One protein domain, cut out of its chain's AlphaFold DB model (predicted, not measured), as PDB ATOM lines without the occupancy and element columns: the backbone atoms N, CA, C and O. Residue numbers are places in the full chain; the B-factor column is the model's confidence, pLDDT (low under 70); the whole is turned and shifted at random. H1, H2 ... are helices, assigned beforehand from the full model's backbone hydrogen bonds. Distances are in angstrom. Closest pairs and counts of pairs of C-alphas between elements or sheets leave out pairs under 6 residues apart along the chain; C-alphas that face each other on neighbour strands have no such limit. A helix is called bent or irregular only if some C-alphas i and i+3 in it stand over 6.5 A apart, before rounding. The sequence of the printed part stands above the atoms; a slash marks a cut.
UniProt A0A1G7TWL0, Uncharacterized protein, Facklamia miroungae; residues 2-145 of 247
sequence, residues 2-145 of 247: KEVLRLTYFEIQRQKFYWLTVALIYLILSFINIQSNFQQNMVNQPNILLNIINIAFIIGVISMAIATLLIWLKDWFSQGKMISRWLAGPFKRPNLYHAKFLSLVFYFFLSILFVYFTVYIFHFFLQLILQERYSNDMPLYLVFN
ATOM      1  N   LYS A   2    -128.197 -58.780 -46.032       82.50
ATOM      2  CA  LYS A   2    -129.201 -57.686 -45.933       82.50
ATOM      3  C   LYS A   2    -128.767 -56.374 -46.610       82.50
ATOM      4  O   LYS A   2    -129.548 -55.725 -47.296       82.50
ATOM      5  N   GLU A   3    -127.500 -56.016 -46.440       77.44
ATOM      6  CA  GLU A   3    -126.872 -54.849 -47.063       77.44
ATOM      7  C   GLU A   3    -126.797 -54.923 -48.594       77.44
ATOM      8  O   GLU A   3    -127.117 -53.947 -49.270       77.44
ATOM      9  N   VAL A   4    -126.438 -56.093 -49.131       76.94
ATOM     10  CA  VAL A   4    -126.360 -56.358 -50.576       76.94
ATOM     11  C   VAL A   4    -127.739 -56.196 -51.206       76.94
ATOM     12  O   VAL A   4    -127.891 -55.429 -52.148       76.94
ATOM     13  N   LEU A   5    -128.764 -56.824 -50.621       81.38
ATOM     14  CA  LEU A   5    -130.144 -56.739 -51.110       81.38
ATOM     15  C   LEU A   5    -130.682 -55.304 -51.099       81.38
ATOM     16  O   LEU A   5    -131.339 -54.878 -52.045       81.38
ATOM     17  N   ARG A   6    -130.374 -54.531 -50.049       84.88
ATOM     18  CA  ARG A   6    -130.777 -53.122 -49.961       84.88
ATOM     19  C   ARG A   6    -130.143 -52.288 -51.074       84.88
ATOM     20  O   ARG A   6    -130.826 -51.459 -51.669       84.88
ATOM     21  N   LEU A   7    -128.857 -52.494 -51.352       80.06
ATOM     22  CA  LEU A   7    -128.170 -51.818 -52.451       80.06
ATOM     23  C   LEU A   7    -128.738 -52.215 -53.813       80.06
ATOM     24  O   LEU A   7    -129.018 -51.334 -54.620       80.06
ATOM     25  N   THR A   8    -128.965 -53.509 -54.043       82.06
ATOM     26  CA  THR A   8    -129.597 -53.995 -55.275       82.06
ATOM     27  C   THR A   8    -130.959 -53.340 -55.476       82.06
ATOM     28  O   THR A   8    -131.234 -52.816 -56.549       82.06
ATOM     29  N   TYR A   9    -131.790 -53.268 -54.434       84.94
ATOM     30  CA  TYR A   9    -133.082 -52.586 -54.509       84.94
ATOM     31  C   TYR A   9    -132.951 -51.106 -54.900       84.94
ATOM     32  O   TYR A   9    -133.714 -50.619 -55.733       84.94
ATOM     33  N   PHE A  10    -131.979 -50.381 -54.336       82.81
ATOM     34  CA  PHE A  10    -131.735 -48.986 -54.712       82.81
ATOM     35  C   PHE A  10    -131.318 -48.836 -56.175       82.81
ATOM     36  O   PHE A  10    -131.776 -47.902 -56.836       82.81
ATOM     37  N   GLU A  11    -130.470 -49.730 -56.680       80.25
ATOM     38  CA  GLU A  11    -130.082 -49.740 -58.091       80.25
ATOM     39  C   GLU A  11    -131.283 -50.044 -58.998       80.25
ATOM     40  O   GLU A  11    -131.508 -49.312 -59.962       80.25
ATOM     41  N   ILE A  12    -132.119 -51.021 -58.628       83.50
ATOM     42  CA  ILE A  12    -133.372 -51.361 -59.328       83.50
ATOM     43  C   ILE A  12    -134.324 -50.164 -59.395       83.50
ATOM     44  O   ILE A  12    -134.777 -49.775 -60.473       83.50
ATOM     45  N   GLN A  13    -134.588 -49.517 -58.259       84.44
ATOM     46  CA  GLN A  13    -135.482 -48.355 -58.193       84.44
ATOM     47  C   GLN A  13    -135.023 -47.195 -59.080       84.44
ATOM     48  O   GLN A  13    -135.845 -46.445 -59.606       84.44
ATOM     49  N   ARG A  14    -133.712 -47.033 -59.260       78.12
ATOM     50  CA  ARG A  14    -133.144 -45.942 -60.056       78.12
ATOM     51  C   ARG A  14    -133.289 -46.157 -61.555       78.12
ATOM     52  O   ARG A  14    -133.427 -45.170 -62.270       78.12
ATOM     53  N   GLN A  15    -133.295 -47.400 -62.031       79.38
ATOM     54  CA  GLN A  15    -133.456 -47.685 -63.460       79.38
ATOM     55  C   GLN A  15    -134.900 -47.951 -63.879       79.38
ATOM     56  O   GLN A  15    -135.143 -48.246 -65.045       79.38
ATOM     57  N   LYS A  16    -135.876 -47.808 -62.974       83.44
ATOM     58  CA  LYS A  16    -137.292 -48.056 -63.289       83.44
ATOM     59  C   LYS A  16    -137.768 -47.310 -64.542       83.44
ATOM     60  O   LYS A  16    -138.446 -47.891 -65.377       83.44
ATOM     61  N   PHE A  17    -137.366 -46.046 -64.701       82.06
ATOM     62  CA  PHE A  17    -137.755 -45.230 -65.851       82.06
ATOM     63  C   PHE A  17    -137.076 -45.699 -67.135       82.06
ATOM     64  O   PHE A  17    -137.731 -45.767 -68.165       82.06
ATOM     65  N   TYR A  18    -135.801 -46.087 -67.059       83.19
ATOM     66  CA  TYR A  18    -135.078 -46.655 -68.194       83.19
ATOM     67  C   TYR A  18    -135.749 -47.942 -68.694       83.19
ATOM     68  O   TYR A  18    -136.033 -48.082 -69.881       83.19
ATOM     69  N   TRP A  19    -136.089 -48.859 -67.789       79.81
ATOM     70  CA  TRP A  19    -136.761 -50.100 -68.174       79.81
ATOM     71  C   TRP A  19    -138.187 -49.873 -68.668       79.81
ATOM     72  O   TRP A  19    -138.624 -50.567 -69.580       79.81
ATOM     73  N   LEU A  20    -138.879 -48.856 -68.149       82.81
ATOM     74  CA  LEU A  20    -140.175 -48.432 -68.673       82.81
ATOM     75  C   LEU A  20    -140.053 -47.866 -70.096       82.81
ATOM     76  O   LEU A  20    -140.860 -48.211 -70.955       82.81
ATOM     77  N   THR A  21    -139.024 -47.062 -70.384       81.06
ATOM     78  CA  THR A  21    -138.770 -46.573 -71.749       81.06
ATOM     79  C   THR A  21    -138.376 -47.697 -72.696       81.06
ATOM     80  O   THR A  21    -138.855 -47.720 -73.824       81.06
ATOM     81  N   VAL A  22    -137.563 -48.658 -72.241       79.62
ATOM     82  CA  VAL A  22    -137.218 -49.849 -73.029       79.62
ATOM     83  C   VAL A  22    -138.490 -50.624 -73.359       79.62
ATOM     84  O   VAL A  22    -138.753 -50.855 -74.533       79.62
ATOM     85  N   ALA A  23    -139.328 -50.940 -72.366       75.94
ATOM     86  CA  ALA A  23    -140.591 -51.647 -72.579       75.94
ATOM     87  C   ALA A  23    -141.516 -50.931 -73.580       75.94
ATOM     88  O   ALA A  23    -142.135 -51.570 -74.429       75.94
ATOM     89  N   LEU A  24    -141.578 -49.599 -73.515       80.81
ATOM     90  CA  LEU A  24    -142.393 -48.787 -74.417       80.81
ATOM     91  C   LEU A  24    -141.834 -48.771 -75.850       80.81
ATOM     92  O   LEU A  24    -142.596 -48.952 -76.797       80.81
ATOM     93  N   ILE A  25    -140.514 -48.633 -76.020       79.69
ATOM     94  CA  ILE A  25    -139.840 -48.752 -77.327       79.69
ATOM     95  C   ILE A  25    -140.092 -50.137 -77.930       79.69
ATOM     96  O   ILE A  25    -140.411 -50.244 -79.113       79.69
ATOM     97  N   TYR A  26    -140.001 -51.188 -77.112       74.31
ATOM     98  CA  TYR A  26    -140.311 -52.559 -77.512       74.31
ATOM     99  C   TYR A  26    -141.734 -52.701 -78.047       74.31
ATOM    100  O   TYR A  26    -141.930 -53.269 -79.120       74.31
ATOM    101  N   LEU A  27    -142.720 -52.172 -77.318       72.88
ATOM    102  CA  LEU A  27    -144.120 -52.184 -77.737       72.88
ATOM    103  C   LEU A  27    -144.306 -51.459 -79.074       72.88
ATOM    104  O   LEU A  27    -144.882 -52.033 -79.994       72.88
ATOM    105  N   ILE A  28    -143.768 -50.245 -79.215       78.81
ATOM    106  CA  ILE A  28    -143.905 -49.440 -80.440       78.81
ATOM    107  C   ILE A  28    -143.264 -50.132 -81.647       78.81
ATOM    108  O   ILE A  28    -143.912 -50.267 -82.682       78.81
ATOM    109  N   LEU A  29    -142.011 -50.585 -81.528       73.62
ATOM    110  CA  LEU A  29    -141.306 -51.249 -82.632       73.62
ATOM    111  C   LEU A  29    -142.002 -52.542 -83.051       73.62
ATOM    112  O   LEU A  29    -142.086 -52.835 -84.244       73.62
ATOM    113  N   SER A  30    -142.544 -53.277 -82.078       65.88
ATOM    114  CA  SER A  30    -143.368 -54.448 -82.360       65.88
ATOM    115  C   SER A  30    -144.592 -54.039 -83.175       65.88
ATOM    116  O   SER A  30    -144.773 -54.562 -84.264       65.88
ATOM    117  N   PHE A  31    -145.365 -53.039 -82.734       71.56
ATOM    118  CA  PHE A  31    -146.544 -52.545 -83.460       71.56
ATOM    119  C   PHE A  31    -146.244 -52.073 -84.891       71.56
ATOM    120  O   PHE A  31    -146.971 -52.439 -85.815       71.56
ATOM    121  N   ILE A  32    -145.167 -51.311 -85.101       73.81
ATOM    122  CA  ILE A  32    -144.770 -50.827 -86.436       73.81
ATOM    123  C   ILE A  32    -144.486 -52.005 -87.375       73.81
ATOM    124  O   ILE A  32    -144.969 -52.022 -88.506       73.81
ATOM    125  N   ASN A  33    -143.745 -53.006 -86.898       66.31
ATOM    126  CA  ASN A  33    -143.386 -54.173 -87.701       66.31
ATOM    127  C   ASN A  33    -144.613 -55.025 -88.080       66.31
ATOM    128  O   ASN A  33    -144.649 -55.653 -89.137       66.31
ATOM    129  N   ILE A  34    -145.647 -55.039 -87.235       63.28
ATOM    130  CA  ILE A  34    -146.925 -55.692 -87.546       63.28
ATOM    131  C   ILE A  34    -147.604 -54.962 -88.691       63.28
ATOM    132  O   ILE A  34    -147.967 -55.587 -89.685       63.28
ATOM    133  N   GLN A  35    -147.747 -53.644 -88.566       66.25
ATOM    134  CA  GLN A  35    -148.422 -52.822 -89.561       66.25
ATOM    135  C   GLN A  35    -147.751 -52.934 -90.936       66.25
ATOM    136  O   GLN A  35    -148.443 -53.127 -91.935       66.25
ATOM    137  N   SER A  36    -146.415 -52.880 -90.990       64.88
ATOM    138  CA  SER A  36    -145.671 -52.979 -92.250       64.88
ATOM    139  C   SER A  36    -145.794 -54.357 -92.906       64.88
ATOM    140  O   SER A  36    -145.953 -54.440 -94.122       64.88
ATOM    141  N   ASN A  37    -145.767 -55.445 -92.126       62.31
ATOM    142  CA  ASN A  37    -145.871 -56.804 -92.673       62.31
ATOM    143  C   ASN A  37    -147.310 -57.195 -93.041       62.31
ATOM    144  O   ASN A  37    -147.504 -57.897 -94.034       62.31
ATOM    145  N   PHE A  38    -148.321 -56.701 -92.314       62.28
ATOM    146  CA  PHE A  38    -149.732 -56.894 -92.674       62.28
ATOM    147  C   PHE A  38    -150.081 -56.269 -94.023       62.28
ATOM    148  O   PHE A  38    -150.877 -56.831 -94.771       62.28
ATOM    149  N   GLN A  39    -149.480 -55.123 -94.348       59.12
ATOM    150  CA  GLN A  39    -149.688 -54.470 -95.639       59.12
ATOM    151  C   GLN A  39    -149.022 -55.217 -96.802       59.12
ATOM    152  O   GLN A  39    -149.455 -55.055 -97.939       59.12
ATOM    153  N   GLN A  40    -147.987 -56.024 -96.537       53.34
ATOM    154  CA  GLN A  40    -147.166 -56.630 -97.587       53.34
ATOM    155  C   GLN A  40    -147.423 -58.123 -97.821       53.34
ATOM    156  O   GLN A  40    -147.291 -58.557 -98.958       53.34
ATOM    157  N   ASN A  41    -147.784 -58.925 -96.808       53.00
ATOM    158  CA  ASN A  41    -147.843 -60.387 -96.959       53.00
ATOM    159  C   ASN A  41    -148.885 -61.056 -96.042       53.00
ATOM    160  O   ASN A  41    -148.569 -61.454 -94.925       53.00
ATOM    161  N   MET A  42    -150.099 -61.310 -96.545       52.88
ATOM    162  CA  MET A  42    -151.065 -62.200 -95.866       52.88
ATOM    163  C   MET A  42    -150.738 -63.705 -96.008       52.88
ATOM    164  O   MET A  42    -151.462 -64.537 -95.468       52.88
ATOM    165  N   VAL A  43    -149.675 -64.079 -96.736       49.25
ATOM    166  CA  VAL A  43    -149.468 -65.465 -97.212       49.25
ATOM    167  C   VAL A  43    -148.349 -66.226 -96.472       49.25
ATOM    168  O   VAL A  43    -148.366 -67.449 -96.471       49.25
ATOM    169  N   ASN A  44    -147.431 -65.559 -95.756       52.72
ATOM    170  CA  ASN A  44    -146.278 -66.214 -95.105       52.72
ATOM    171  C   ASN A  44    -146.209 -65.942 -93.589       52.72
ATOM    172  O   ASN A  44    -145.358 -65.194 -93.108       52.72
ATOM    173  N   GLN A  45    -147.099 -66.576 -92.826       56.66
ATOM    174  CA  GLN A  45    -147.242 -66.400 -91.373       56.66
ATOM    175  C   GLN A  45    -146.026 -66.819 -90.502       56.66
ATOM    176  O   GLN A  45    -145.712 -66.078 -89.565       56.66
ATOM    177  N   PRO A  46    -145.276 -67.916 -90.770       58.50
ATOM    178  CA  PRO A  46    -144.187 -68.335 -89.874       58.50
ATOM    179  C   PRO A  46    -142.968 -67.394 -89.894       58.50
ATOM    180  O   PRO A  46    -142.290 -67.236 -88.877       58.50
ATOM    181  N   ASN A  47    -142.723 -66.699 -91.010       62.91
ATOM    182  CA  ASN A  47    -141.601 -65.760 -91.135       62.91
ATOM    183  C   ASN A  47    -141.803 -64.482 -90.302       62.91
ATOM    184  O   ASN A  47    -140.831 -63.873 -89.855       62.91
ATOM    185  N   ILE A  48    -143.056 -64.086 -90.051       64.19
ATOM    186  CA  ILE A  48    -143.385 -62.881 -89.276       64.19
ATOM    187  C   ILE A  48    -143.055 -63.096 -87.793       64.19
ATOM    188  O   ILE A  48    -142.420 -62.240 -87.177       64.19
ATOM    189  N   LEU A  49    -143.413 -64.259 -87.233       64.94
ATOM    190  CA  LEU A  49    -143.106 -64.596 -85.839       64.94
ATOM    191  C   LEU A  49    -141.592 -64.672 -85.598       64.94
ATOM    192  O   LEU A  49    -141.100 -64.106 -84.623       64.94
ATOM    193  N   LEU A  50    -140.845 -65.312 -86.504       66.62
ATOM    194  CA  LEU A  50    -139.385 -65.407 -86.405       66.62
ATOM    195  C   LEU A  50    -138.720 -64.022 -86.444       66.62
ATOM    196  O   LEU A  50    -137.843 -63.738 -85.630       66.62
ATOM    197  N   ASN A  51    -139.170 -63.134 -87.335       66.19
ATOM    198  CA  ASN A  51    -138.667 -61.760 -87.397       66.19
ATOM    199  C   ASN A  51    -138.934 -60.987 -86.101       66.19
ATOM    200  O   ASN A  51    -138.077 -60.230 -85.650       66.19
ATOM    201  N   ILE A  52    -140.089 -61.199 -85.471       65.62
ATOM    202  CA  ILE A  52    -140.433 -60.549 -84.202       65.62
ATOM    203  C   ILE A  52    -139.585 -61.091 -83.054       65.62
ATOM    204  O   ILE A  52    -139.069 -60.296 -82.270       65.62
ATOM    205  N   ILE A  53    -139.368 -62.409 -82.988       67.19
ATOM    206  CA  ILE A  53    -138.458 -63.022 -82.007       67.19
ATOM    207  C   ILE A  53    -137.039 -62.463 -82.178       67.19
ATOM    208  O   ILE A  53    -136.414 -62.078 -81.193       67.19
ATOM    209  N   ASN A  54    -136.552 -62.346 -83.415       66.00
ATOM    210  CA  ASN A  54    -135.220 -61.814 -83.703       66.00
ATOM    211  C   ASN A  54    -135.083 -60.336 -83.308       66.00
ATOM    212  O   ASN A  54    -134.096 -59.959 -82.678       66.00
ATOM    213  N   ILE A  55    -136.073 -59.495 -83.623       69.50
ATOM    214  CA  ILE A  55    -136.080 -58.082 -83.213       69.50
ATOM    215  C   ILE A  55    -136.129 -57.972 -81.689       69.50
ATOM    216  O   ILE A  55    -135.338 -57.230 -81.106       69.50
ATOM    217  N   ALA A  56    -137.002 -58.742 -81.034       65.88
ATOM    218  CA  ALA A  56    -137.102 -58.757 -79.581       65.88
ATOM    219  C   ALA A  56    -135.774 -59.188 -78.938       65.88
ATOM    220  O   ALA A  56    -135.303 -58.555 -77.997       65.88
ATOM    221  N   PHE A  57    -135.111 -60.199 -79.497       64.88
ATOM    222  CA  PHE A  57    -133.794 -60.633 -79.045       64.88
ATOM    223  C   PHE A  57    -132.729 -59.534 -79.205       64.88
ATOM    224  O   PHE A  57    -132.007 -59.239 -78.252       64.88
ATOM    225  N   ILE A  58    -132.653 -58.880 -80.371       68.06
ATOM    226  CA  ILE A  58    -131.678 -57.809 -80.647       68.06
ATOM    227  C   ILE A  58    -131.860 -56.635 -79.685       68.06
ATOM    228  O   ILE A  58    -130.889 -56.178 -79.075       68.06
ATOM    229  N   ILE A  59    -133.096 -56.159 -79.502       68.62
ATOM    230  CA  ILE A  59    -133.364 -55.068 -78.560       68.62
ATOM    231  C   ILE A  59    -132.997 -55.522 -77.140       68.62
ATOM    232  O   ILE A  59    -132.492 -54.718 -76.360       68.62
ATOM    233  N   GLY A  60    -133.161 -56.804 -76.802       67.19
ATOM    234  CA  GLY A  60    -132.839 -57.375 -75.489       67.19
ATOM    235  C   GLY A  60    -131.353 -57.326 -75.197       67.19
ATOM    236  O   GLY A  60    -130.943 -56.838 -74.147       67.19
ATOM    237  N   VAL A  61    -130.543 -57.738 -76.169       67.19
ATOM    238  CA  VAL A  61    -129.082 -57.655 -76.092       67.19
ATOM    239  C   VAL A  61    -128.619 -56.198 -75.975       67.19
ATOM    240  O   VAL A  61    -127.814 -55.876 -75.099       67.19
ATOM    241  N   ILE A  62    -129.152 -55.296 -76.805       70.00
ATOM    242  CA  ILE A  62    -128.755 -53.878 -76.810       70.00
ATOM    243  C   ILE A  62    -129.159 -53.180 -75.505       70.00
ATOM    244  O   ILE A  62    -128.342 -52.497 -74.884       70.00
ATOM    245  N   SER A  63    -130.401 -53.364 -75.054       73.44
ATOM    246  CA  SER A  63    -130.889 -52.787 -73.795       73.44
ATOM    247  C   SER A  63    -130.116 -53.321 -72.591       73.44
ATOM    248  O   SER A  63    -129.794 -52.559 -71.685       73.44
ATOM    249  N   MET A  64    -129.701 -54.587 -72.613       75.44
ATOM    250  CA  MET A  64    -128.843 -55.151 -71.576       75.44
ATOM    251  C   MET A  64    -127.450 -54.502 -71.537       75.44
ATOM    252  O   MET A  64    -126.945 -54.173 -70.457       75.44
ATOM    253  N   ALA A  65    -126.834 -54.266 -72.699       74.88
ATOM    254  CA  ALA A  65    -125.550 -53.571 -72.791       74.88
ATOM    255  C   ALA A  65    -125.651 -52.124 -72.279       74.88
ATOM    256  O   ALA A  65    -124.813 -51.677 -71.491       74.88
ATOM    257  N   ILE A  66    -126.714 -51.408 -72.651       76.62
ATOM    258  CA  ILE A  66    -126.960 -50.037 -72.188       76.62
ATOM    259  C   ILE A  66    -127.251 -50.011 -70.682       76.62
ATOM    260  O   ILE A  66    -126.668 -49.195 -69.974       76.62
ATOM    261  N   ALA A  67    -128.094 -50.909 -70.162       75.19
ATOM    262  CA  ALA A  67    -128.388 -50.999 -68.731       75.19
ATOM    263  C   ALA A  67    -127.111 -51.222 -67.917       75.19
ATOM    264  O   ALA A  67    -126.860 -50.513 -66.944       75.19
ATOM    265  N   THR A  68    -126.268 -52.153 -68.369       75.81
ATOM    266  CA  THR A  68    -124.949 -52.421 -67.789       75.81
ATOM    267  C   THR A  68    -124.095 -51.155 -67.745       75.81
ATOM    268  O   THR A  68    -123.543 -50.816 -66.695       75.81
ATOM    269  N   LEU A  69    -124.002 -50.432 -68.864       76.62
ATOM    270  CA  LEU A  69    -123.262 -49.175 -68.928       76.62
ATOM    271  C   LEU A  69    -123.856 -48.128 -67.987       76.62
ATOM    272  O   LEU A  69    -123.102 -47.471 -67.287       76.62
ATOM    273  N   LEU A  70    -125.178 -47.998 -67.884       77.38
ATOM    274  CA  LEU A  70    -125.824 -47.043 -66.977       77.38
ATOM    275  C   LEU A  70    -125.569 -47.359 -65.495       77.38
ATOM    276  O   LEU A  70    -125.375 -46.431 -64.706       77.38
ATOM    277  N   ILE A  71    -125.535 -48.643 -65.109       76.56
ATOM    278  CA  ILE A  71    -125.168 -49.070 -63.742       76.56
ATOM    279  C   ILE A  71    -123.750 -48.598 -63.398       76.56
ATOM    280  O   ILE A  71    -123.489 -48.226 -62.253       76.56
ATOM    281  N   TRP A  72    -122.831 -48.633 -64.366       77.31
ATOM    282  CA  TRP A  72    -121.405 -48.407 -64.125       77.31
ATOM    283  C   TRP A  72    -120.900 -46.999 -64.441       77.31
ATOM    284  O   TRP A  72    -120.128 -46.449 -63.659       77.31
ATOM    285  N   LEU A  73    -121.370 -46.364 -65.513       74.69
ATOM    286  CA  LEU A  73    -121.048 -44.978 -65.870       74.69
ATOM    287  C   LEU A  73    -121.453 -44.011 -64.761       74.69
ATOM    288  O   LEU A  73    -120.759 -43.035 -64.501       74.69
ATOM    289  N   LYS A  74    -122.545 -44.287 -64.052       72.06
ATOM    290  CA  LYS A  74    -122.958 -43.462 -62.916       72.06
ATOM    291  C   LYS A  74    -121.903 -43.410 -61.809       72.06
ATOM    292  O   LYS A  74    -121.668 -42.348 -61.226       72.06
ATOM    293  N   ASP A  75    -121.272 -44.544 -61.532       71.25
ATOM    294  CA  ASP A  75    -120.176 -44.630 -60.572       71.25
ATOM    295  C   ASP A  75    -118.921 -43.959 -61.131       71.25
ATOM    296  O   ASP A  75    -118.204 -43.268 -60.401       71.25
ATOM    297  N   TRP A  76    -118.707 -44.080 -62.446       69.31
ATOM    298  CA  TRP A  76    -117.660 -43.349 -63.151       69.31
ATOM    299  C   TRP A  76    -117.837 -41.838 -63.009       69.31
ATOM    300  O   TRP A  76    -116.852 -41.151 -62.802       69.31
ATOM    301  N   PHE A  77    -119.052 -41.285 -63.020       69.62
ATOM    302  CA  PHE A  77    -119.284 -39.836 -62.914       69.62
ATOM    303  C   PHE A  77    -119.499 -39.312 -61.478       69.62
ATOM    304  O   PHE A  77    -119.816 -38.141 -61.293       69.62
ATOM    305  N   SER A  78    -119.280 -40.133 -60.442       59.97
ATOM    306  CA  SER A  78    -119.313 -39.724 -59.021       59.97
ATOM    307  C   SER A  78    -120.616 -39.073 -58.533       59.97
ATOM    308  O   SER A  78    -120.639 -38.367 -57.524       59.97
ATOM    309  N   GLN A  79    -121.748 -39.326 -59.189       60.84
ATOM    310  CA  GLN A  79    -123.018 -38.680 -58.824       60.84
ATOM    311  C   GLN A  79    -123.632 -39.222 -57.511       60.84
ATOM    312  O   GLN A  79    -124.717 -38.807 -57.105       60.84
ATOM    313  N   GLY A  80    -122.971 -40.160 -56.819       61.19
ATOM    314  CA  GLY A  80    -123.490 -40.809 -55.616       61.19
ATOM    315  C   GLY A  80    -122.550 -40.748 -54.413       61.19
ATOM    316  O   GLY A  80    -121.692 -41.614 -54.270       61.19
ATOM    317  N   LYS A  81    -122.827 -39.849 -53.453       64.44
ATOM    318  CA  LYS A  81    -122.166 -39.800 -52.121       64.44
ATOM    319  C   LYS A  81    -122.208 -41.135 -51.355       64.44
ATOM    320  O   LYS A  81    -121.440 -41.357 -50.427       64.44
ATOM    321  N   MET A  82    -123.147 -42.014 -51.702       67.75
ATOM    322  CA  MET A  82    -123.263 -43.343 -51.109       67.75
ATOM    323  C   MET A  82    -122.205 -44.308 -51.656       67.75
ATOM    324  O   MET A  82    -121.628 -45.056 -50.882       67.75
ATOM    325  N   ILE A  83    -121.907 -44.269 -52.956       68.38
ATOM    326  CA  ILE A  83    -120.952 -45.191 -53.591       68.38
ATOM    327  C   ILE A  83    -119.528 -44.888 -53.127       68.38
ATOM    328  O   ILE A  83    -118.811 -45.810 -52.751       68.38
ATOM    329  N   SER A  84    -119.153 -43.609 -53.035       65.75
ATOM    330  CA  SER A  84    -117.843 -43.205 -52.506       65.75
ATOM    331  C   SER A  84    -117.619 -43.696 -51.070       65.75
ATOM    332  O   SER A  84    -116.589 -44.293 -50.775       65.75
ATOM    333  N   ARG A  85    -118.623 -43.579 -50.189       69.44
ATOM    334  CA  ARG A  85    -118.564 -44.113 -48.809       69.44
ATOM    335  C   ARG A  85    -118.409 -45.633 -48.747       69.44
ATOM    336  O   ARG A  85    -117.825 -46.155 -47.799       69.44
ATOM    337  N   TRP A  86    -118.962 -46.354 -49.717       70.94
ATOM    338  CA  TRP A  86    -118.849 -47.813 -49.790       70.94
ATOM    339  C   TRP A  86    -117.524 -48.262 -50.403       70.94
ATOM    340  O   TRP A  86    -116.968 -49.264 -49.965       70.94
ATOM    341  N   LEU A  87    -116.986 -47.492 -51.347       68.81
ATOM    342  CA  LEU A  87    -115.648 -47.695 -51.899       68.81
ATOM    343  C   LEU A  87    -114.540 -47.334 -50.902       68.81
ATOM    344  O   LEU A  87    -113.476 -47.950 -50.934       68.81
ATOM    345  N   ALA A  88    -114.791 -46.410 -49.973       65.81
ATOM    346  CA  ALA A  88    -113.843 -46.060 -48.917       65.81
ATOM    347  C   ALA A  88    -113.611 -47.205 -47.910       65.81
ATOM    348  O   ALA A  88    -112.509 -47.355 -47.391       65.81
ATOM    349  N   GLY A  89    -114.624 -48.044 -47.655       68.38
ATOM    350  CA  GLY A  89    -114.524 -49.160 -46.713       68.38
ATOM    351  C   GLY A  89    -114.091 -50.467 -47.390       68.38
ATOM    352  O   GLY A  89    -114.898 -51.020 -48.136       68.38
ATOM    353  N   PRO A  90    -112.904 -51.039 -47.104       63.12
ATOM    354  CA  PRO A  90    -112.423 -52.256 -47.771       63.12
ATOM    355  C   PRO A  90    -113.392 -53.440 -47.619       63.12
ATOM    356  O   PRO A  90    -113.677 -54.132 -48.592       63.12
ATOM    357  N   PHE A  91    -114.012 -53.593 -46.446       67.25
ATOM    358  CA  PHE A  91    -115.011 -54.636 -46.173       67.25
ATOM    359  C   PHE A  91    -116.370 -54.414 -46.862       67.25
ATOM    360  O   PHE A  91    -117.172 -55.340 -46.959       67.25
ATOM    361  N   LYS A  92    -116.650 -53.200 -47.354       68.62
ATOM    362  CA  LYS A  92    -117.913 -52.846 -48.028       68.62
ATOM    363  C   LYS A  92    -117.828 -52.978 -49.553       68.62
ATOM    364  O   LYS A  92    -118.865 -53.084 -50.209       68.62
ATOM    365  N   ARG A  93    -116.617 -53.034 -50.120       71.31
ATOM    366  CA  ARG A  93    -116.371 -53.178 -51.570       71.31
ATOM    367  C   ARG A  93    -116.962 -54.472 -52.160       71.31
ATOM    368  O   ARG A  93    -117.656 -54.364 -53.172       71.31
ATOM    369  N   PRO A  94    -116.800 -55.663 -51.542       70.38
ATOM    370  CA  PRO A  94    -117.400 -56.894 -52.067       70.38
ATOM    371  C   PRO A  94    -118.932 -56.837 -52.081       70.38
ATOM    372  O   PRO A  94    -119.565 -57.281 -53.035       70.38
ATOM    373  N   ASN A  95    -119.537 -56.209 -51.066       74.25
ATOM    374  CA  ASN A  95    -120.988 -56.038 -50.994       74.25
ATOM    375  C   ASN A  95    -121.519 -55.138 -52.122       74.25
ATOM    376  O   ASN A  95    -122.573 -55.432 -52.686       74.25
ATOM    377  N   LEU A  96    -120.794 -54.068 -52.474       77.56
ATOM    378  CA  LEU A  96    -121.133 -53.203 -53.610       77.56
ATOM    379  C   LEU A  96    -121.046 -53.967 -54.938       77.56
ATOM    380  O   LEU A  96    -121.949 -53.871 -55.769       77.56
ATOM    381  N   TYR A  97    -119.986 -54.757 -55.115       75.44
ATOM    382  CA  TYR A  97    -119.806 -55.588 -56.300       75.44
ATOM    383  C   TYR A  97    -120.931 -56.623 -56.452       75.44
ATOM    384  O   TYR A  97    -121.570 -56.695 -57.502       75.44
ATOM    385  N   HIS A  98    -121.252 -57.359 -55.384       74.81
ATOM    386  CA  HIS A  98    -122.361 -58.313 -55.384       74.81
ATOM    387  C   HIS A  98    -123.706 -57.646 -55.649       74.81
ATOM    388  O   HIS A  98    -124.512 -58.188 -56.398       74.81
ATOM    389  N   ALA A  99    -123.946 -56.457 -55.093       79.88
ATOM    390  CA  ALA A  99    -125.197 -55.744 -55.319       79.88
ATOM    391  C   ALA A  99    -125.394 -55.389 -56.797       79.88
ATOM    392  O   ALA A  99    -126.503 -55.520 -57.323       79.88
ATOM    393  N   LYS A 100    -124.317 -54.984 -57.477       79.88
ATOM    394  CA  LYS A 100    -124.321 -54.678 -58.910       79.88
ATOM    395  C   LYS A 100    -124.444 -55.913 -59.791       79.88
ATOM    396  O   LYS A 100    -125.234 -55.885 -60.729       79.88
ATOM    397  N   PHE A 101    -123.746 -56.998 -59.462       78.12
ATOM    398  CA  PHE A 101    -123.943 -58.280 -60.140       78.12
ATOM    399  C   PHE A 101    -125.399 -58.746 -60.026       78.12
ATOM    400  O   PHE A 101    -126.029 -59.057 -61.030       78.12
ATOM    401  N   LEU A 102    -125.977 -58.701 -58.823       79.88
ATOM    402  CA  LEU A 102    -127.357 -59.127 -58.583       79.88
ATOM    403  C   LEU A 102    -128.375 -58.218 -59.293       79.88
ATOM    404  O   LEU A 102    -129.395 -58.701 -59.777       79.88
ATOM    405  N   SER A 103    -128.069 -56.922 -59.429       82.25
ATOM    406  CA  SER A 103    -128.875 -55.990 -60.233       82.25
ATOM    407  C   SER A 103    -128.828 -56.352 -61.718       82.25
ATOM    408  O   SER A 103    -129.861 -56.391 -62.374       82.25
ATOM    409  N   LEU A 104    -127.643 -56.675 -62.242       81.12
ATOM    410  CA  LEU A 104    -127.465 -57.115 -63.624       81.12
ATOM    411  C   LEU A 104    -128.212 -58.428 -63.896       81.12
ATOM    412  O   LEU A 104    -128.929 -58.521 -64.883       81.12
ATOM    413  N   VAL A 105    -128.134 -59.403 -62.989       79.31
ATOM    414  CA  VAL A 105    -128.910 -60.652 -63.086       79.31
ATOM    415  C   VAL A 105    -130.415 -60.369 -63.099       79.31
ATOM    416  O   VAL A 105    -131.130 -60.910 -63.937       79.31
ATOM    417  N   PHE A 106    -130.909 -59.490 -62.223       82.75
ATOM    418  CA  PHE A 106    -132.321 -59.099 -62.219       82.75
ATOM    419  C   PHE A 106    -132.755 -58.509 -63.568       82.75
ATOM    420  O   PHE A 106    -133.773 -58.912 -64.126       82.75
ATOM    421  N   TYR A 107    -131.964 -57.592 -64.120       81.38
ATOM    422  CA  TYR A 107    -132.256 -56.963 -65.406       81.38
ATOM    423  C   TYR A 107    -132.181 -57.916 -66.593       81.38
ATOM    424  O   TYR A 107    -132.951 -57.774 -67.538       81.38
ATOM    425  N   PHE A 108    -131.305 -58.914 -66.525       78.62
ATOM    426  CA  PHE A 108    -131.276 -59.988 -67.503       78.62
ATOM    427  C   PHE A 108    -132.598 -60.767 -67.523       78.62
ATOM    428  O   PHE A 108    -133.192 -60.986 -68.574       78.62
ATOM    429  N   PHE A 109    -133.097 -61.168 -66.352       79.12
ATOM    430  CA  PHE A 109    -134.384 -61.858 -66.279       79.12
ATOM    431  C   PHE A 109    -135.546 -60.952 -66.690       79.12
ATOM    432  O   PHE A 109    -136.490 -61.420 -67.323       79.12
ATOM    433  N   LEU A 110    -135.464 -59.654 -66.389       81.44
ATOM    434  CA  LEU A 110    -136.450 -58.673 -66.831       81.44
ATOM    435  C   LEU A 110    -136.482 -58.539 -68.362       81.44
ATOM    436  O   LEU A 110    -137.566 -58.460 -68.932       81.44
ATOM    437  N   SER A 111    -135.328 -58.553 -69.038       72.38
ATOM    438  CA  SER A 111    -135.277 -58.488 -70.504       72.38
ATOM    439  C   SER A 111    -135.845 -59.751 -71.150       72.38
ATOM    440  O   SER A 111    -136.637 -59.641 -72.084       72.38
ATOM    441  N   ILE A 112    -135.543 -60.936 -70.605       75.12
ATOM    442  CA  ILE A 112    -136.189 -62.193 -71.014       75.12
ATOM    443  C   ILE A 112    -137.706 -62.086 -70.863       75.12
ATOM    444  O   ILE A 112    -138.450 -62.422 -71.784       75.12
ATOM    445  N   LEU A 113    -138.172 -61.607 -69.708       77.50
ATOM    446  CA  LEU A 113    -139.597 -61.471 -69.432       77.50
ATOM    447  C   LEU A 113    -140.271 -60.509 -70.419       77.50
ATOM    448  O   LEU A 113    -141.373 -60.796 -70.877       77.50
ATOM    449  N   PHE A 114    -139.601 -59.422 -70.810       72.56
ATOM    450  CA  PHE A 114    -140.096 -58.533 -71.861       72.56
ATOM    451  C   PHE A 114    -140.179 -59.208 -73.224       72.56
ATOM    452  O   PHE A 114    -141.212 -59.075 -73.873       72.56
ATOM    453  N   VAL A 115    -139.176 -59.990 -73.632       70.50
ATOM    454  CA  VAL A 115    -139.243 -60.763 -74.884       70.50
ATOM    455  C   VAL A 115    -140.464 -61.689 -74.883       70.50
ATOM    456  O   VAL A 115    -141.253 -61.663 -75.829       70.50
ATOM    457  N   TYR A 116    -140.682 -62.447 -73.804       71.31
ATOM    458  CA  TYR A 116    -141.850 -63.329 -73.686       71.31
ATOM    459  C   TYR A 116    -143.169 -62.565 -73.697       71.31
ATOM    460  O   TYR A 116    -144.108 -62.960 -74.386       71.31
ATOM    461  N   PHE A 117    -143.245 -61.468 -72.950       75.00
ATOM    462  CA  PHE A 117    -144.446 -60.649 -72.880       75.00
ATOM    463  C   PHE A 117    -144.803 -60.052 -74.246       75.00
ATOM    464  O   PHE A 117    -145.970 -60.055 -74.629       75.00
ATOM    465  N   THR A 118    -143.810 -59.611 -75.019       69.69
ATOM    466  CA  THR A 118    -144.005 -59.117 -76.386       69.69
ATOM    467  C   THR A 118    -144.506 -60.212 -77.316       69.69
ATOM    468  O   THR A 118    -145.487 -60.000 -78.025       69.69
ATOM    469  N   VAL A 119    -143.876 -61.388 -77.293       69.69
ATOM    470  CA  VAL A 119    -144.304 -62.537 -78.101       69.69
ATOM    471  C   VAL A 119    -145.738 -62.950 -77.743       69.69
ATOM    472  O   VAL A 119    -146.542 -63.214 -78.634       69.69
ATOM    473  N   TYR A 120    -146.094 -62.925 -76.456       72.56
ATOM    474  CA  TYR A 120    -147.446 -63.221 -75.982       72.56
ATOM    475  C   TYR A 120    -148.481 -62.203 -76.457       72.56
ATOM    476  O   TYR A 120    -149.495 -62.577 -77.044       72.56
ATOM    477  N   ILE A 121    -148.220 -60.911 -76.231       72.00
ATOM    478  CA  ILE A 121    -149.082 -59.824 -76.707       72.00
ATOM    479  C   ILE A 121    -149.270 -59.932 -78.218       72.00
ATOM    480  O   ILE A 121    -150.375 -59.750 -78.725       72.00
ATOM    481  N   PHE A 122    -148.196 -60.248 -78.938       69.88
ATOM    482  CA  PHE A 122    -148.241 -60.385 -80.380       69.88
ATOM    483  C   PHE A 122    -149.136 -61.541 -80.823       69.88
ATOM    484  O   PHE A 122    -149.996 -61.357 -81.682       69.88
ATOM    485  N   HIS A 123    -148.981 -62.704 -80.192       69.69
ATOM    486  CA  HIS A 123    -149.847 -63.849 -80.436       69.69
ATOM    487  C   HIS A 123    -151.323 -63.508 -80.181       69.69
ATOM    488  O   HIS A 123    -152.180 -63.803 -81.012       69.69
ATOM    489  N   PHE A 124    -151.608 -62.801 -79.084       72.62
ATOM    490  CA  PHE A 124    -152.953 -62.340 -78.747       72.62
ATOM    491  C   PHE A 124    -153.533 -61.380 -79.803       72.62
ATOM    492  O   PHE A 124    -154.672 -61.551 -80.236       72.62
ATOM    493  N   PHE A 125    -152.761 -60.397 -80.277       70.19
ATOM    494  CA  PHE A 125    -153.223 -59.477 -81.324       70.19
ATOM    495  C   PHE A 125    -153.432 -60.168 -82.673       70.19
ATOM    496  O   PHE A 125    -154.425 -59.890 -83.346       70.19
ATOM    497  N   LEU A 126    -152.540 -61.080 -83.072       68.75
ATOM    498  CA  LEU A 126    -152.729 -61.866 -84.294       68.75
ATOM    499  C   LEU A 126    -153.987 -62.725 -84.219       68.75
ATOM    500  O   LEU A 126    -154.735 -62.775 -85.191       68.75
ATOM    501  N   GLN A 127    -154.257 -63.335 -83.067       68.94
ATOM    502  CA  GLN A 127    -155.483 -64.091 -82.841       68.94
ATOM    503  C   GLN A 127    -156.734 -63.215 -82.996       68.94
ATOM    504  O   GLN A 127    -157.701 -63.644 -83.621       68.94
ATOM    505  N   LEU A 128    -156.714 -61.979 -82.490       69.56
ATOM    506  CA  LEU A 128    -157.831 -61.043 -82.654       69.56
ATOM    507  C   LEU A 128    -158.052 -60.625 -84.117       69.56
ATOM    508  O   LEU A 128    -159.199 -60.507 -84.544       69.56
ATOM    509  N   ILE A 129    -156.976 -60.396 -84.878       69.00
ATOM    510  CA  ILE A 129    -157.054 -59.889 -86.259       69.00
ATOM    511  C   ILE A 129    -157.364 -61.008 -87.266       69.00
ATOM    512  O   ILE A 129    -158.142 -60.799 -88.194       69.00
ATOM    513  N   LEU A 130    -156.750 -62.184 -87.110       66.62
ATOM    514  CA  LEU A 130    -156.812 -63.292 -88.076       66.62
ATOM    515  C   LEU A 130    -157.808 -64.400 -87.685       66.62
ATOM    516  O   LEU A 130    -158.080 -65.281 -88.505       66.62
ATOM    517  N   GLN A 131    -158.357 -64.353 -86.465       67.06
ATOM    518  CA  GLN A 131    -159.382 -65.265 -85.940       67.06
ATOM    519  C   GLN A 131    -159.046 -66.756 -86.187       67.06
ATOM    520  O   GLN A 131    -157.922 -67.188 -85.921       67.06
ATOM    521  N   GLU A 132    -160.002 -67.556 -86.673       57.47
ATOM    522  CA  GLU A 132    -159.909 -69.026 -86.774       57.47
ATOM    523  C   GLU A 132    -158.770 -69.532 -87.677       57.47
ATOM    524  O   GLU A 132    -158.260 -70.633 -87.465       57.47
ATOM    525  N   ARG A 133    -158.315 -68.739 -88.661       58.00
ATOM    526  CA  ARG A 133    -157.172 -69.127 -89.512       58.00
ATOM    527  C   ARG A 133    -155.863 -69.188 -88.729       58.00
ATOM    528  O   ARG A 133    -155.040 -70.051 -88.996       58.00
ATOM    529  N   TYR A 134    -155.670 -68.304 -87.753       60.72
ATOM    530  CA  TYR A 134    -154.420 -68.241 -86.996       60.72
ATOM    531  C   TYR A 134    -154.353 -69.288 -85.878       60.72
ATOM    532  O   TYR A 134    -153.298 -69.874 -85.649       60.72
ATOM    533  N   SER A 135    -155.482 -69.577 -85.218       58.12
ATOM    534  CA  SER A 135    -155.537 -70.594 -84.157       58.12
ATOM    535  C   SER A 135    -155.291 -72.016 -84.664       58.12
ATOM    536  O   SER A 135    -154.779 -72.839 -83.907       58.12
ATOM    537  N   ASN A 136    -155.648 -72.300 -85.922       54.56
ATOM    538  CA  ASN A 136    -155.477 -73.621 -86.526       54.56
ATOM    539  C   ASN A 136    -154.043 -73.863 -87.031       54.56
ATOM    540  O   ASN A 136    -153.549 -74.981 -86.910       54.56
ATOM    541  N   ASP A 137    -153.359 -72.824 -87.523       55.31
ATOM    542  CA  ASP A 137    -152.006 -72.941 -88.091       55.31
ATOM    543  C   ASP A 137    -150.879 -72.688 -87.065       55.31
ATOM    544  O   ASP A 137    -149.759 -73.180 -87.228       55.31
ATOM    545  N   MET A 138    -151.146 -71.946 -85.983       58.56
ATOM    546  CA  MET A 138    -150.162 -71.628 -84.938       58.56
ATOM    547  C   MET A 138    -150.773 -71.722 -83.530       58.56
ATOM    548  O   MET A 138    -151.133 -70.711 -82.928       58.56
ATOM    549  N   PRO A 139    -150.865 -72.924 -82.944       59.78
ATOM    550  CA  PRO A 139    -151.310 -73.074 -81.565       59.78
ATOM    551  C   PRO A 139    -150.335 -72.440 -80.552       59.78
ATOM    552  O   PRO A 139    -149.113 -72.511 -80.694       59.78
ATOM    553  N   LEU A 140    -150.896 -71.881 -79.471       57.38
ATOM    554  CA  LEU A 140    -150.207 -71.202 -78.354       57.38
ATOM    555  C   LEU A 140    -148.961 -71.948 -77.833       57.38
ATOM    556  O   LEU A 140    -147.961 -71.328 -77.471       57.38
ATOM    557  N   TYR A 141    -148.998 -73.285 -77.813       56.53
ATOM    558  CA  TYR A 141    -147.890 -74.106 -77.319       56.53
ATOM    559  C   TYR A 141    -146.643 -74.062 -78.217       56.53
ATOM    560  O   TYR A 141    -145.548 -74.293 -77.714       56.53
ATOM    561  N   LEU A 142    -146.770 -73.751 -79.517       54.41
ATOM    562  CA  LEU A 142    -145.621 -73.564 -80.416       54.41
ATOM    563  C   LEU A 142    -144.918 -72.227 -80.162       54.41
ATOM    564  O   LEU A 142    -143.697 -72.150 -80.265       54.41
ATOM    565  N   VAL A 143    -145.672 -71.198 -79.773       53.00
ATOM    566  CA  VAL A 143    -145.142 -69.874 -79.403       53.00
ATOM    567  C   VAL A 143    -144.389 -69.929 -78.073       53.00
ATOM    568  O   VAL A 143    -143.340 -69.306 -77.920       53.00
ATOM    569  N   PHE A 144    -144.887 -70.730 -77.130       52.03
ATOM    570  CA  PHE A 144    -144.235 -71.004 -75.849       52.03
ATOM    571  C   PHE A 144    -143.428 -72.296 -75.845       52.03
ATOM    572  O   PHE A 144    -143.200 -72.872 -74.778       52.03
ATOM    573  N   ASN A 145    -142.990 -72.774 -77.012       55.81
ATOM    574  CA  ASN A 145    -142.205 -73.989 -77.045       55.81
ATOM    575  C   ASN A 145    -140.806 -73.719 -76.480       55.81
ATOM    576  O   ASN A 145    -139.864 -73.382 -77.201       55.81
TER     577      ASN A 145
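What this domain is: This is residues 2 to 145 of the 247 residues of an uncharacterized protein of Facklamia miroungae (UniProt A0A1G7TWL0). Three long helices run up and down side by side as a rod-like bundle, H1b, H2 and H4, with H4 reaching nearly from end to end; H1 is bent, and its first arm H1a crosses H4 near one end. The short helix H3 sits at that same end, residues 76 to 81 stick out there, and H5 and H6 fold back at the other end, with H6 packing on H4. The printed part has 144 residues with six named helices, H1 to H6 in chain order, and no named strand: all helix. It is loose, with a radius of gyration of the C-alphas of 20.0 A, and spans 63 by 26 by 18 A.

How they stand to each other: H1, residues 2 to 40, was assigned as one helix by its hydrogen bonds but is bent: C-alphas 14 and 17 are 7.4 A apart, and its arms H1a, residues 2 to 14, and H1b, residues 17 to 40, stand at a steep tilt of 49 degrees. H2, residues 45 to 76, forms a helical hairpin with H1b, at a shallow tilt of 22 degrees; their closest C-alphas, of Ser 30 and Ile 52, are 7.0 A apart. H4, residues 90 to 130, is the hub. With residues 100 to 119 alone it touches H2, opposite ways at 23 degrees, a shallow tilt; the closest C-alphas, of Ala 56 and Val 115, are 5.5 A apart. H1a touches H4 at a steep tilt of 47 degrees, the closest C-alphas being those of Thr 8 and Ala 99, 4.7 A apart. H1b touches H4 with residues 23 to 30 alone, closest at the C-alphas of Ala 23 and Phe 114, 6.9 A apart. H3, residues 81 to 88, touches H4 only at the corner, with C-alphas of Trp 86 and Lys 92 closest at 5.4 A. H5, residues 132 to 137, only just touches H4, with 3 pairs of C-alphas within 8 A, and only at the corner; Gln 127 and Tyr 134 have the closest C-alphas, 6.0 A apart. H6, residues 140 to 143, touches H4, the closest C-alphas being those of Val 119 and Val 143, 7.5 A apart. H1a has every O i to N i+4 pair within hydrogen-bond range; H1b has 19 of 20, H2 25 of 28, H3 3 of 4, H4 35 of 37 and H5 1 of 2, and H6 is too short for such a pair.

Where its parts are: H1a begins at C-alpha 2, (-129.201, -57.686, -45.933), and H1b measures 35.0 A. H2 measures 46.9 A. H4 measures 61.0 A from C-alpha 90 at (-112.423, -52.256, -47.771) to C-alpha 130 at (-156.812, -63.292, -88.076), and is only just irregular: C-alphas 91 and 94 are 6.7 A apart. H6 ends at C-alpha 143, (-145.142, -69.874, -79.403).

The domain as a whole: The two C-alphas farthest apart, of Ala 88 and Glu 132, are 63.9 A apart. The printed part has no cut, and its five links are tight. Mean pLDDT of the printed part is 70.4; 70 residues are under 70, among them 33 to 61 and 126 to 145.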